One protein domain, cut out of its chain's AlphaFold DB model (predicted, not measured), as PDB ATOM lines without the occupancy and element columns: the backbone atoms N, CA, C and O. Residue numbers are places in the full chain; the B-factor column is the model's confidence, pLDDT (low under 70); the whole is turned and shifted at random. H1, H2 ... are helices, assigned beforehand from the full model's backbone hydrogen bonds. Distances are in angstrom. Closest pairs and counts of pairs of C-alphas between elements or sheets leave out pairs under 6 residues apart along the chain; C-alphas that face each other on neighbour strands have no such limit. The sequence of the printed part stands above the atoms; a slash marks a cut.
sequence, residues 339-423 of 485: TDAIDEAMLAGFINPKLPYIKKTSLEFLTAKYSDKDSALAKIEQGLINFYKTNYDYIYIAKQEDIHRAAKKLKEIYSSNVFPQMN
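AT A GLANCE: This is residues 339 to 423 of the 485 residues of the protein "Cytochrome C" of candidate division Zixibacteria bacterium (UniProt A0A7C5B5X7). Two long helices, H3 and H5, lie side by side running opposite ways, and the shorter H2 packs on both to make a small up-and-down bundle in which H2, H3 and H5 each run against the one before. H1 covers H2 and H5 away from H3, short H4 lies across one end of H3, and residues 418 to 423 lie at the other end of the length. The printed part has 85 residues with five named helices, H1 to H5 in order, and no named strand: all helix. It is compact, with a radius of gyration of the C-alphas of 12.4 A, and elongated, spanning 41 by 25 by 18 A.

HOW THE PARTS SIT: H1, residues 339 to 347, and H2, residues 358 to 367, form a helical hairpin; their closest C-alphas, Thr 339 and Leu 363, are 6.6 A apart. H2 forms another with H3, residues 373 to 391, of which 379 to 384 alone touch H2, at a shallow tilt of 30 degrees; C-alphas 365 and 380 are closest, at 5.5 A. H4, residues 393 to 398, touches H3 about perpendicular, at 79 degrees, closest at C-alphas 388 and 396, 5.5 A. H5, residues 400 to 417, touches H3 opposite ways at a shallow tilt of 30 degrees, closest at C-alphas 381 and 407, 4.8 A. H5 touches H1 with residues 409 to 413 alone, closest at C-alphas 413 and 341, 6.7 A. H2 and H5 only just touch, with 3 pairs of C-alphas within 8 A, closest at 366 and 414, 6.4 A. H1 and H3 are apart. In H1, H2, H3, H4 and H5 every O i to N i+4 pair is within hydrogen-bond range.

IN THESE COORDINATES: H1 begins at C-alpha 339, (24.873, 14.517, -36.718). H3 is 26.7 A long and H5 26.2 A, ending at C-alpha 417, (23.513, 25.134, -42.316).

THE WHOLE: The C-alphas of Tyr 394 and Met 422, the two farthest apart, are 41.2 A apart. The printed part has no cut and no long link, and no printed residue has pLDDT under 70.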
ATOM      1  N   THR A 339      25.374  15.736 -37.365       94.88
ATOM      2  CA  THR A 339      24.873  14.517 -36.718       94.88
ATOM      3  C   THR A 339      23.405  14.647 -36.334       94.88
ATOM      4  O   THR A 339      22.608  13.818 -36.767       94.88
ATOM      5  N   ASP A 340      23.055  15.718 -35.617       93.88
ATOM      6  CA  ASP A 340      21.701  15.980 -35.121       93.88
ATOM      7  C   ASP A 340      20.715  16.146 -36.288       93.88
ATOM      8  O   ASP A 340      19.625  15.580 -36.282       93.88
ATOM      9  N   ALA A 341      21.116  16.868 -37.341       96.00
ATOM     10  CA  ALA A 341      20.282  17.073 -38.523       96.00
ATOM     11  C   ALA A 341      20.020  15.771 -39.303       96.00
ATOM     12  O   ALA A 341      18.921  15.589 -39.833       96.00
ATOM     13  N   ILE A 342      21.008  14.868 -39.377       98.19
ATOM     14  CA  ILE A 342      20.826  13.534 -39.967       98.19
ATOM     15  C   ILE A 342      19.892  12.696 -39.088       98.19
ATOM     16  O   ILE A 342      18.949  12.110 -39.615       98.19
ATOM     17  N   ASP A 343      20.113  12.668 -37.770       97.88
ATOM     18  CA  ASP A 343      19.304  11.874 -36.836       97.88
ATOM     19  C   ASP A 343      17.831  12.293 -36.862       97.88
ATOM     20  O   ASP A 343      16.946  11.447 -36.993       97.88
ATOM     21  N   GLU A 344      17.555  13.599 -36.837       96.06
ATOM     22  CA  GLU A 344      16.201  14.143 -36.979       96.06
ATOM     23  C   GLU A 344      15.562  13.753 -38.319       96.06
ATOM     24  O   GLU A 344      14.382  13.400 -38.375       96.06
ATOM     25  N   ALA A 345      16.327  13.794 -39.415       97.81
ATOM     26  CA  ALA A 345      15.831  13.423 -40.738       97.81
ATOM     27  C   ALA A 345      15.573  11.914 -40.879       97.81
ATOM     28  O   ALA A 345      14.633  11.524 -41.578       97.81
ATOM     29  N   MET A 346      16.372  11.076 -40.212       98.25
ATOM     30  CA  MET A 346      16.169   9.629 -40.132       98.25
ATOM     31  C   MET A 346      14.944   9.288 -39.285       98.25
ATOM     32  O   MET A 346      14.086   8.520 -39.723       98.25
ATOM     33  N   LEU A 347      14.808   9.931 -38.123       96.50
ATOM     34  CA  LEU A 347      13.663   9.768 -37.231       96.50
ATOM     35  C   LEU A 347      12.350  10.186 -37.906       96.50
ATOM     36  O   LEU A 347      11.335   9.510 -37.760       96.50
ATOM     37  N   ALA A 348      12.371  11.269 -38.687       95.94
ATOM     38  CA  ALA A 348      11.217  11.748 -39.446       95.94
ATOM     39  C   ALA A 348      10.924  10.936 -40.727       95.94
ATOM     40  O   ALA A 348       9.957  11.227 -41.430       95.94
ATOM     41  N   GLY A 349      11.752   9.941 -41.069       95.81
ATOM     42  CA  GLY A 349      11.568   9.092 -42.250       95.81
ATOM     43  C   GLY A 349      11.913   9.756 -43.590       95.81
ATOM     44  O   GLY A 349      11.620   9.191 -44.646       95.81
ATOM     45  N   PHE A 350      12.547  10.935 -43.580       96.94
ATOM     46  CA  PHE A 350      13.080  11.563 -44.796       96.94
ATOM     47  C   PHE A 350      14.346  10.861 -45.295       96.94
ATOM     48  O   PHE A 350      14.615  10.861 -46.494       96.94
ATOM     49  N   ILE A 351      15.105  10.256 -44.384       98.38
ATOM     50  CA  ILE A 351      16.229   9.371 -44.681       98.38
ATOM     51  C   ILE A 351      15.850   7.990 -44.147       98.38
ATOM     52  O   ILE A 351      15.591   7.845 -42.959       98.38
ATOM     53  N   ASN A 352      15.769   6.976 -45.010       97.69
ATOM     54  CA  ASN A 352      15.356   5.641 -44.577       97.69
ATOM     55  C   ASN A 352      16.494   4.961 -43.781       97.69
ATOM     56  O   ASN A 352      17.502   4.608 -44.395       97.69
ATOM     57  N   PRO A 353      16.344   4.702 -42.463       96.56
ATOM     58  CA  PRO A 353      17.397   4.093 -41.643       96.56
ATOM     59  C   PRO A 353      17.669   2.623 -41.986       96.56
ATOM     60  O   PRO A 353      18.632   2.046 -41.498       96.56
ATOM     61  N   LYS A 354      16.840   2.000 -42.834       96.50
ATOM     62  CA  LYS A 354      17.078   0.641 -43.342       96.50
ATOM     63  C   LYS A 354      18.099   0.598 -44.482       96.50
ATOM     64  O   LYS A 354      18.440  -0.495 -44.925       96.50
ATOM     65  N   LEU A 355      18.538   1.750 -44.993       98.06
ATOM     66  CA  LEU A 355      19.629   1.813 -45.959       98.06
ATOM     67  C   LEU A 355      20.964   1.574 -45.228       98.06
ATOM     68  O   LEU A 355      21.278   2.325 -44.300       98.06
ATOM     69  N   PRO A 356      21.759   0.565 -45.629       98.12
ATOM     70  CA  PRO A 356      23.025   0.259 -44.975       98.12
ATOM     71  C   PRO A 356      23.954   1.468 -44.878       98.12
ATOM     72  O   PRO A 356      24.128   2.180 -45.872       98.12
ATOM     73  N   TYR A 357      24.518   1.705 -43.689       98.38
ATOM     74  CA  TYR A 357      25.473   2.789 -43.395       98.38
ATOM     75  C   TYR A 357      24.996   4.215 -43.714       98.38
ATOM     76  O   TYR A 357      25.812   5.138 -43.774       98.38
ATOM     77  N   ILE A 358      23.692   4.444 -43.901       98.50
ATOM     78  CA  ILE A 358      23.195   5.754 -44.331       98.50
ATOM     79  C   ILE A 358      23.583   6.875 -43.366       98.50
ATOM     80  O   ILE A 358      23.902   7.968 -43.830       98.50
ATOM     81  N   LYS A 359      23.621   6.619 -42.051       98.31
ATOM     82  CA  LYS A 359      24.050   7.593 -41.039       98.31
ATOM     83  C   LYS A 359      25.496   8.029 -41.268       98.31
ATOM     84  O   LYS A 359      25.757   9.218 -41.472       98.31
ATOM     85  N   LYS A 360      26.407   7.056 -41.296       98.44
ATOM     86  CA  LYS A 360      27.846   7.263 -41.479       98.44
ATOM     87  C   LYS A 360      28.147   7.958 -42.808       98.44
ATOM     88  O   LYS A 360      28.776   9.012 -42.833       98.44
ATOM     89  N   THR A 361      27.638   7.411 -43.910       98.19
ATOM     90  CA  THR A 361      27.876   7.942 -45.258       98.19
ATOM     91  C   THR A 361      27.301   9.353 -45.426       98.19
ATOM     92  O   THR A 361      27.920  10.209 -46.055       98.19
ATOM     93  N   SER A 362      26.142   9.642 -44.821       98.38
ATOM     94  CA  SER A 362      25.581  11.000 -44.806       98.38
ATOM     95  C   SER A 362      26.494  11.988 -44.083       98.38
ATOM     96  O   SER A 362      26.704  13.096 -44.578       98.38
ATOM     97  N   LEU A 363      27.045  11.599 -42.930       98.12
ATOM     98  CA  LEU A 363      27.948  12.443 -42.151       98.12
ATOM     99  C   LEU A 363      29.238  12.747 -42.925       98.12
ATOM    100  O   LEU A 363      29.649  13.907 -42.984       98.12
ATOM    101  N   GLU A 364      29.829  11.739 -43.569       97.94
ATOM    102  CA  GLU A 364      31.023  11.885 -44.412       97.94
ATOM    103  C   GLU A 364      30.795  12.899 -45.544       97.94
ATOM    104  O   GLU A 364      31.588  13.825 -45.719       97.94
ATOM    105  N   PHE A 365      29.679  12.791 -46.276       97.75
ATOM    106  CA  PHE A 365      29.375  13.733 -47.356       97.75
ATOM    107  C   PHE A 365      29.002  15.133 -46.852       97.75
ATOM    108  O   PHE A 365      29.406  16.121 -47.454       97.75
ATOM    109  N   LEU A 366      28.273  15.272 -45.742       97.44
ATOM    110  CA  LEU A 366      27.917  16.599 -45.220       97.44
ATOM    111  C   LEU A 366      29.115  17.373 -44.650       97.44
ATOM    112  O   LEU A 366      29.097  18.606 -44.651       97.44
ATOM    113  N   THR A 367      30.132  16.674 -44.142       95.94
ATOM    114  CA  THR A 367      31.303  17.280 -43.482       95.94
ATOM    115  C   THR A 367      32.537  17.378 -44.376       95.94
ATOM    116  O   THR A 367      33.529  18.002 -43.991       95.94
ATOM    117  N   ALA A 368      32.479  16.823 -45.588       95.75
ATOM    118  CA  ALA A 368      33.528  16.975 -46.581       95.75
ATOM    119  C   ALA A 368      33.751  18.450 -46.970       95.75
ATOM    120  O   ALA A 368      32.854  19.293 -46.927       95.75
ATOM    121  N   LYS A 369      34.985  18.766 -47.379       92.75
ATOM    122  CA  LYS A 369      35.352  20.109 -47.843       92.75
ATOM    123  C   LYS A 369      34.982  20.285 -49.314       92.75
ATOM    124  O   LYS A 369      35.407  19.508 -50.170       92.75
ATOM    125  N   TYR A 370      34.259  21.361 -49.604       93.31
ATOM    126  CA  TYR A 370      33.826  21.734 -50.948       93.31
ATOM    127  C   TYR A 370      34.284  23.151 -51.300       93.31
ATOM    128  O   TYR A 370      34.473  23.981 -50.415       93.31
ATOM    129  N   SER A 371      34.475  23.419 -52.596       89.81
ATOM    130  CA  SER A 371      34.886  24.734 -53.111       89.81
ATOM    131  C   SER A 371      33.784  25.781 -52.978       89.81
ATOM    132  O   SER A 371      34.038  26.930 -52.632       89.81
ATOM    133  N   ASP A 372      32.555  25.370 -53.263       92.69
ATOM    134  CA  ASP A 372      31.381  26.221 -53.366       92.69
ATOM    135  C   ASP A 372      30.120  25.387 -53.110       92.69
ATOM    136  O   ASP A 372      30.160  24.155 -52.988       92.69
ATOM    137  N   LYS A 373      28.987  26.079 -52.998       93.25
ATOM    138  CA  LYS A 373      27.706  25.456 -52.672       93.25
ATOM    139  C   LYS A 373      27.234  24.496 -53.765       93.25
ATOM    140  O   LYS A 373      26.794  23.403 -53.428       93.25
ATOM    141  N   ASP A 374      27.349  24.854 -55.036       94.94
ATOM    142  CA  ASP A 374      26.811  24.039 -56.130       94.94
ATOM    143  C   ASP A 374      27.609  22.738 -56.288       94.94
ATOM    144  O   ASP A 374      27.029  21.654 -56.402       94.94
ATOM    145  N   SER A 375      28.937  22.824 -56.167       96.12
ATOM    146  CA  SER A 375      29.843  21.671 -56.106       96.12
ATOM    147  C   SER A 375      29.506  20.738 -54.943       96.12
ATOM    148  O   SER A 375      29.464  19.520 -55.126       96.12
ATOM    149  N   ALA A 376      29.222  21.291 -53.757       96.50
ATOM    150  CA  ALA A 376      28.811  20.504 -52.597       96.50
ATOM    151  C   ALA A 376      27.509  19.743 -52.863       96.50
ATOM    152  O   ALA A 376      27.453  18.529 -52.674       96.50
ATOM    153  N   LEU A 377      26.473  20.428 -53.357       97.75
ATOM    154  CA  LEU A 377      25.168  19.815 -53.607       97.75
ATOM    155  C   LEU A 377      25.250  18.691 -54.645       97.75
ATOM    156  O   LEU A 377      24.677  17.623 -54.428       97.75
ATOM    157  N   ALA A 378      26.000  18.901 -55.729       97.50
ATOM    158  CA  ALA A 378      26.223  17.875 -56.741       97.50
ATOM    159  C   ALA A 378      26.986  16.666 -56.173       97.50
ATOM    160  O   ALA A 378      26.574  15.525 -56.384       97.50
ATOM    161  N   LYS A 379      28.070  16.900 -55.421       97.81
ATOM    162  CA  LYS A 379      28.906  15.828 -54.859       97.81
ATOM    163  C   LYS A 379      28.213  15.041 -53.751       97.81
ATOM    164  O   LYS A 379      28.414  13.836 -53.689       97.81
ATOM    165  N   ILE A 380      27.397  15.680 -52.916       98.25
ATOM    166  CA  ILE A 380      26.595  14.994 -51.889       98.25
ATOM    167  C   ILE A 380      25.619  14.019 -52.554       98.25
ATOM    168  O   ILE A 380      25.545  12.850 -52.181       98.25
ATOM    169  N   GLU A 381      24.887  14.480 -53.569       97.88
ATOM    170  CA  GLU A 381      23.898  13.652 -54.259       97.88
ATOM    171  C   GLU A 381      24.545  12.519 -55.057       97.88
ATOM    172  O   GLU A 381      24.180  11.355 -54.889       97.88
ATOM    173  N   GLN A 382      25.525  12.845 -55.902       97.56
ATOM    174  CA  GLN A 382      26.221  11.849 -56.713       97.56
ATOM    175  C   GLN A 382      27.007  10.873 -55.840       97.56
ATOM    176  O   GLN A 382      27.007   9.678 -56.122       97.56
ATOM    177  N   GLY A 383      27.638  11.361 -54.772       97.50
ATOM    178  CA  GLY A 383      28.382  10.549 -53.819       97.50
ATOM    179  C   GLY A 383      27.502   9.495 -53.161       97.50
ATOM    180  O   GLY A 383      27.852   8.316 -53.185       97.50
ATOM    181  N   LEU A 384      26.324   9.890 -52.664       98.00
ATOM    182  CA  LEU A 384      25.393   8.950 -52.041       98.00
ATOM    183  C   LEU A 384      24.871   7.907 -53.035       98.00
ATOM    184  O   LEU A 384      24.847   6.713 -52.740       98.00
ATOM    185  N   ILE A 385      24.474   8.347 -54.230       97.75
ATOM    186  CA  ILE A 385      23.974   7.454 -55.281       97.75
ATOM    187  C   ILE A 385      25.060   6.459 -55.703       97.75
ATOM    188  O   ILE A 385      24.792   5.262 -55.811       97.75
ATOM    189  N   ASN A 386      26.285   6.935 -55.927       97.88
ATOM    190  CA  ASN A 386      27.402   6.094 -56.347       97.88
ATOM    191  C   ASN A 386      27.818   5.118 -55.244       97.88
ATOM    192  O   ASN A 386      28.092   3.963 -55.551       97.88
ATOM    193  N   PHE A 387      27.785   5.531 -53.974       98.19
ATOM    194  CA  PHE A 387      28.044   4.635 -52.848       98.19
ATOM    195  C   PHE A 387      27.134   3.400 -52.887       98.19
ATOM    196  O   PHE A 387      27.634   2.278 -52.807       98.19
ATOM    197  N   TYR A 388      25.823   3.583 -53.075       98.25
ATOM    198  CA  TYR A 388      24.896   2.450 -53.160       98.25
ATOM    199  C   TYR A 388      25.026   1.674 -54.471       98.25
ATOM    200  O   TYR A 388      24.976   0.453 -54.438       98.25
ATOM    201  N   LYS A 389      25.258   2.334 -55.612       96.81
ATOM    202  CA  LYS A 389      25.506   1.628 -56.883       96.81
ATOM    203  C   LYS A 389      26.724   0.707 -56.824       96.81
ATOM    204  O   LYS A 389      26.696  -0.360 -57.421       96.81
ATOM    205  N   THR A 390      27.791   1.143 -56.156       97.25
ATOM    206  CA  THR A 390      29.067   0.420 -56.121       97.25
ATOM    207  C   THR A 390      29.106  -0.642 -55.028       97.25
ATOM    208  O   THR A 390      29.601  -1.733 -55.280       97.25
ATOM    209  N   ASN A 391      28.599  -0.342 -53.828       97.19
ATOM    210  CA  ASN A 391      28.741  -1.234 -52.671       97.19
ATOM    211  C   ASN A 391      27.497  -2.096 -52.402       97.19
ATOM    212  O   ASN A 391      27.596  -3.102 -51.708       97.19
ATOM    213  N   TYR A 392      26.331  -1.703 -52.928       96.31
ATOM    214  CA  TYR A 392      25.036  -2.320 -52.633       96.31
ATOM    215  C   TYR A 392      24.098  -2.276 -53.854       96.31
ATOM    216  O   TYR A 392      22.980  -1.755 -53.779       96.31
ATOM    217  N   ASP A 393      24.548  -2.806 -54.991       94.75
ATOM    218  CA  ASP A 393      23.851  -2.759 -56.285       94.75
ATOM    219  C   ASP A 393      22.380  -3.220 -56.219       94.75
ATOM    220  O   ASP A 393      21.479  -2.533 -56.708       94.75
ATOM    221  N   TYR A 394      22.112  -4.327 -55.527       94.75
ATOM    222  CA  TYR A 394      20.773  -4.862 -55.310       94.75
ATOM    223  C   TYR A 394      19.885  -3.886 -54.527       94.75
ATOM    224  O   TYR A 394      18.718  -3.685 -54.869       94.75
ATOM    225  N   ILE A 395      20.435  -3.231 -53.498       95.44
ATOM    226  CA  ILE A 395      19.707  -2.227 -52.710       95.44
ATOM    227  C   ILE A 395      19.460  -0.986 -53.554       95.44
ATOM    228  O   ILE A 395      18.365  -0.436 -53.497       95.44
ATOM    229  N   TYR A 396      20.428  -0.562 -54.368       95.12
ATOM    230  CA  TYR A 396      20.238   0.562 -55.278       95.12
ATOM    231  C   TYR A 396      19.057   0.330 -56.229       95.12
ATOM    232  O   TYR A 396      18.208   1.210 -56.365       95.12
ATOM    233  N   ILE A 397      18.959  -0.862 -56.825       95.25
ATOM    234  CA  ILE A 397      17.845  -1.231 -57.710       95.25
ATOM    235  C   ILE A 397      16.522  -1.289 -56.928       95.25
ATOM    236  O   ILE A 397      15.516  -0.741 -57.371       95.25
ATOM    237  N   ALA A 398      16.511  -1.919 -55.749       97.19
ATOM    238  CA  ALA A 398      15.286  -2.144 -54.978       97.19
ATOM    239  C   ALA A 398      14.779  -0.909 -54.204       97.19
ATOM    240  O   ALA A 398      13.600  -0.842 -53.853       97.19
ATOM    241  N   LYS A 399      15.662   0.042 -53.874       97.19
ATOM    242  CA  LYS A 399      15.405   1.189 -52.982       97.19
ATOM    243  C   LYS A 399      15.828   2.520 -53.599       97.19
ATOM    244  O   LYS A 399      16.167   3.465 -52.886       97.19
ATOM    245  N   GLN A 400      15.772   2.614 -54.924       96.88
ATOM    246  CA  GLN A 400      16.216   3.790 -55.667       96.88
ATOM    247  C   GLN A 400      15.547   5.085 -55.172       96.88
ATOM    248  O   GLN A 400      16.222   6.085 -54.926       96.88
ATOM    249  N   GLU A 401      14.228   5.057 -54.956       97.06
ATOM    250  CA  GLU A 401      13.469   6.209 -54.453       97.06
ATOM    251  C   GLU A 401      13.929   6.658 -53.060       97.06
ATOM    252  O   GLU A 401      14.078   7.856 -52.818       97.06
ATOM    253  N   ASP A 402      14.215   5.714 -52.156       97.75
ATOM    254  CA  ASP A 402      14.707   6.017 -50.809       97.75
ATOM    255  C   ASP A 402      16.077   6.697 -50.853       97.75
ATOM    256  O   ASP A 402      16.306   7.665 -50.126       97.75
ATOM    257  N   ILE A 403      16.964   6.235 -51.737       98.25
ATOM    258  CA  ILE A 403      18.308   6.793 -51.914       98.25
ATOM    259  C   ILE A 403      18.231   8.206 -52.502       98.25
ATOM    260  O   ILE A 403      18.873   9.122 -51.989       98.25
ATOM    261  N   HIS A 404      17.409   8.424 -53.534       97.69
ATOM    262  CA  HIS A 404      17.216   9.758 -54.112       97.69
ATOM    263  C   HIS A 404      16.568  10.730 -53.120       97.69
ATOM    264  O   HIS A 404      16.967  11.895 -53.034       97.69
ATOM    265  N   ARG A 405      15.598  10.259 -52.331       98.19
ATOM    266  CA  ARG A 405      14.973  11.051 -51.268       98.19
ATOM    267  C   ARG A 405      15.982  11.421 -50.180       98.19
ATOM    268  O   ARG A 405      16.030  12.588 -49.792       98.19
ATOM    269  N   ALA A 406      16.827  10.479 -49.758       98.50
ATOM    270  CA  ALA A 406      17.906  10.747 -48.814       98.50
ATOM    271  C   ALA A 406      18.904  11.771 -49.380       98.50
ATOM    272  O   ALA A 406      19.175  12.775 -48.727       98.50
ATOM    273  N   ALA A 407      19.362  11.603 -50.625       98.38
ATOM    274  CA  ALA A 407      20.263  12.545 -51.296       98.38
ATOM    275  C   ALA A 407      19.678  13.966 -51.363       98.38
ATOM    276  O   ALA A 407      20.354  14.946 -51.036       98.38
ATOM    277  N   LYS A 408      18.395  14.091 -51.731       98.38
ATOM    278  CA  LYS A 408      17.679  15.371 -51.700       98.38
ATOM    279  C   LYS A 408      17.667  15.958 -50.289       98.38
ATOM    280  O   LYS A 408      17.943  17.146 -50.131       98.38
ATOM    281  N   LYS A 409      17.400  15.140 -49.267       98.38
ATOM    282  CA  LYS A 409      17.359  15.616 -47.886       98.38
ATOM    283  C   LYS A 409      18.722  16.091 -47.387       98.38
ATOM    284  O   LYS A 409      18.791  17.131 -46.738       98.38
ATOM    285  N   LEU A 410      19.806  15.402 -47.738       98.50
ATOM    286  CA  LEU A 410      21.165  15.841 -47.406       98.50
ATOM    287  C   LEU A 410      21.503  17.189 -48.056       98.50
ATOM    288  O   LEU A 410      22.042  18.070 -47.389       98.50
ATOM    289  N   LYS A 411      21.110  17.407 -49.318       98.19
ATOM    290  CA  LYS A 411      21.251  18.715 -49.985       98.19
ATOM    291  C   LYS A 411      20.516  19.839 -49.244       98.19
ATOM    292  O   LYS A 411      21.048  20.946 -49.124       98.19
ATOM    293  N   GLU A 412      19.310  19.572 -48.737       97.50
ATOM    294  CA  GLU A 412      18.543  20.526 -47.921       97.50
ATOM    295  C   GLU A 412      19.229  20.814 -46.576       97.50
ATOM    296  O   GLU A 412      19.334  21.975 -46.174       97.50
ATOM    297  N   ILE A 413      19.726  19.775 -45.896       97.62
ATOM    298  CA  ILE A 413      20.466  19.901 -44.633       97.62
ATOM    299  C   ILE A 413      21.720  20.757 -44.843       97.62
ATOM    300  O   ILE A 413      21.927  21.726 -44.114       97.62
ATOM    301  N   TYR A 414      22.510  20.477 -45.882       97.69
ATOM    302  CA  TYR A 414      23.686  21.278 -46.219       97.69
ATOM    303  C   TYR A 414      23.307  22.735 -46.519       97.69
ATOM    304  O   TYR A 414      23.844  23.666 -45.923       97.69
ATOM    305  N   SER A 415      22.305  22.946 -47.380       96.25
ATOM    306  CA  SER A 415      21.867  24.282 -47.815       96.25
ATOM    307  C   SER A 415      21.266  25.155 -46.714       96.25
ATOM    308  O   SER A 415      21.111  26.358 -46.934       96.25
ATOM    309  N   SER A 416      20.882  24.559 -45.583       95.31
ATOM    310  CA  SER A 416      20.300  25.260 -44.435       95.31
ATOM    311  C   SER A 416      21.294  25.549 -43.313       95.31
ATOM    312  O   SER A 416      20.951  26.312 -42.415       95.31
ATOM    313  N   ASN A 417      22.511  25.000 -43.379       95.25
ATOM    314  CA  ASN A 417      23.513  25.134 -42.316       95.25
ATOM    315  C   ASN A 417      24.876  25.641 -42.808       95.25
ATOM    316  O   ASN A 417      25.607  26.242 -42.025       95.25
ATOM    317  N   VAL A 418      25.215  25.438 -44.084       96.19
ATOM    318  CA  VAL A 418      26.519  25.800 -44.653       96.19
ATOM    319  C   VAL A 418      26.349  26.883 -45.720       96.19
ATOM    320  O   VAL A 418      25.636  26.711 -46.712       96.19
ATOM    321  N   PHE A 419      27.037  28.008 -45.520       95.56
ATOM    322  CA  PHE A 419      27.010  29.185 -46.388       95.56
ATOM    323  C   PHE A 419      28.446  29.674 -46.641       95.56
ATOM    324  O   PHE A 419      28.937  30.559 -45.928       95.56
ATOM    325  N   PRO A 420      29.139  29.109 -47.652       93.44
ATOM    326  CA  PRO A 420      30.540  29.428 -47.936       93.44
ATOM    327  C   PRO A 420      30.798  30.921 -48.186       93.44
ATOM    328  O   PRO A 420      31.804  31.453 -47.734       93.44
ATOM    329  N   GLN A 421      29.858  31.629 -48.819       91.56
ATOM    330  CA  GLN A 421      29.960  33.064 -49.126       91.56
ATOM    331  C   GLN A 421      30.082  33.951 -47.873       91.56
ATOM    332  O   GLN A 421      30.594  35.072 -47.947       91.56
ATOM    333  N   MET A 422      29.620  33.436 -46.729       94.25
ATOM    334  CA  MET A 422      29.648  34.092 -45.422       94.25
ATOM    335  C   MET A 422      30.595  33.401 -44.435       94.25
ATOM    336  O   MET A 422      30.572  33.736 -43.255       94.25
ATOM    337  N   ASN A 423      31.440  32.469 -44.896       94.38
ATOM    338  CA  ASN A 423      32.318  31.646 -44.054       94.38
ATOM    339  C   ASN A 423      31.566  30.924 -42.922       94.38
ATOM    340  O   ASN A 423      32.085  30.787 -41.815       94.38
TER     341      ASN A 423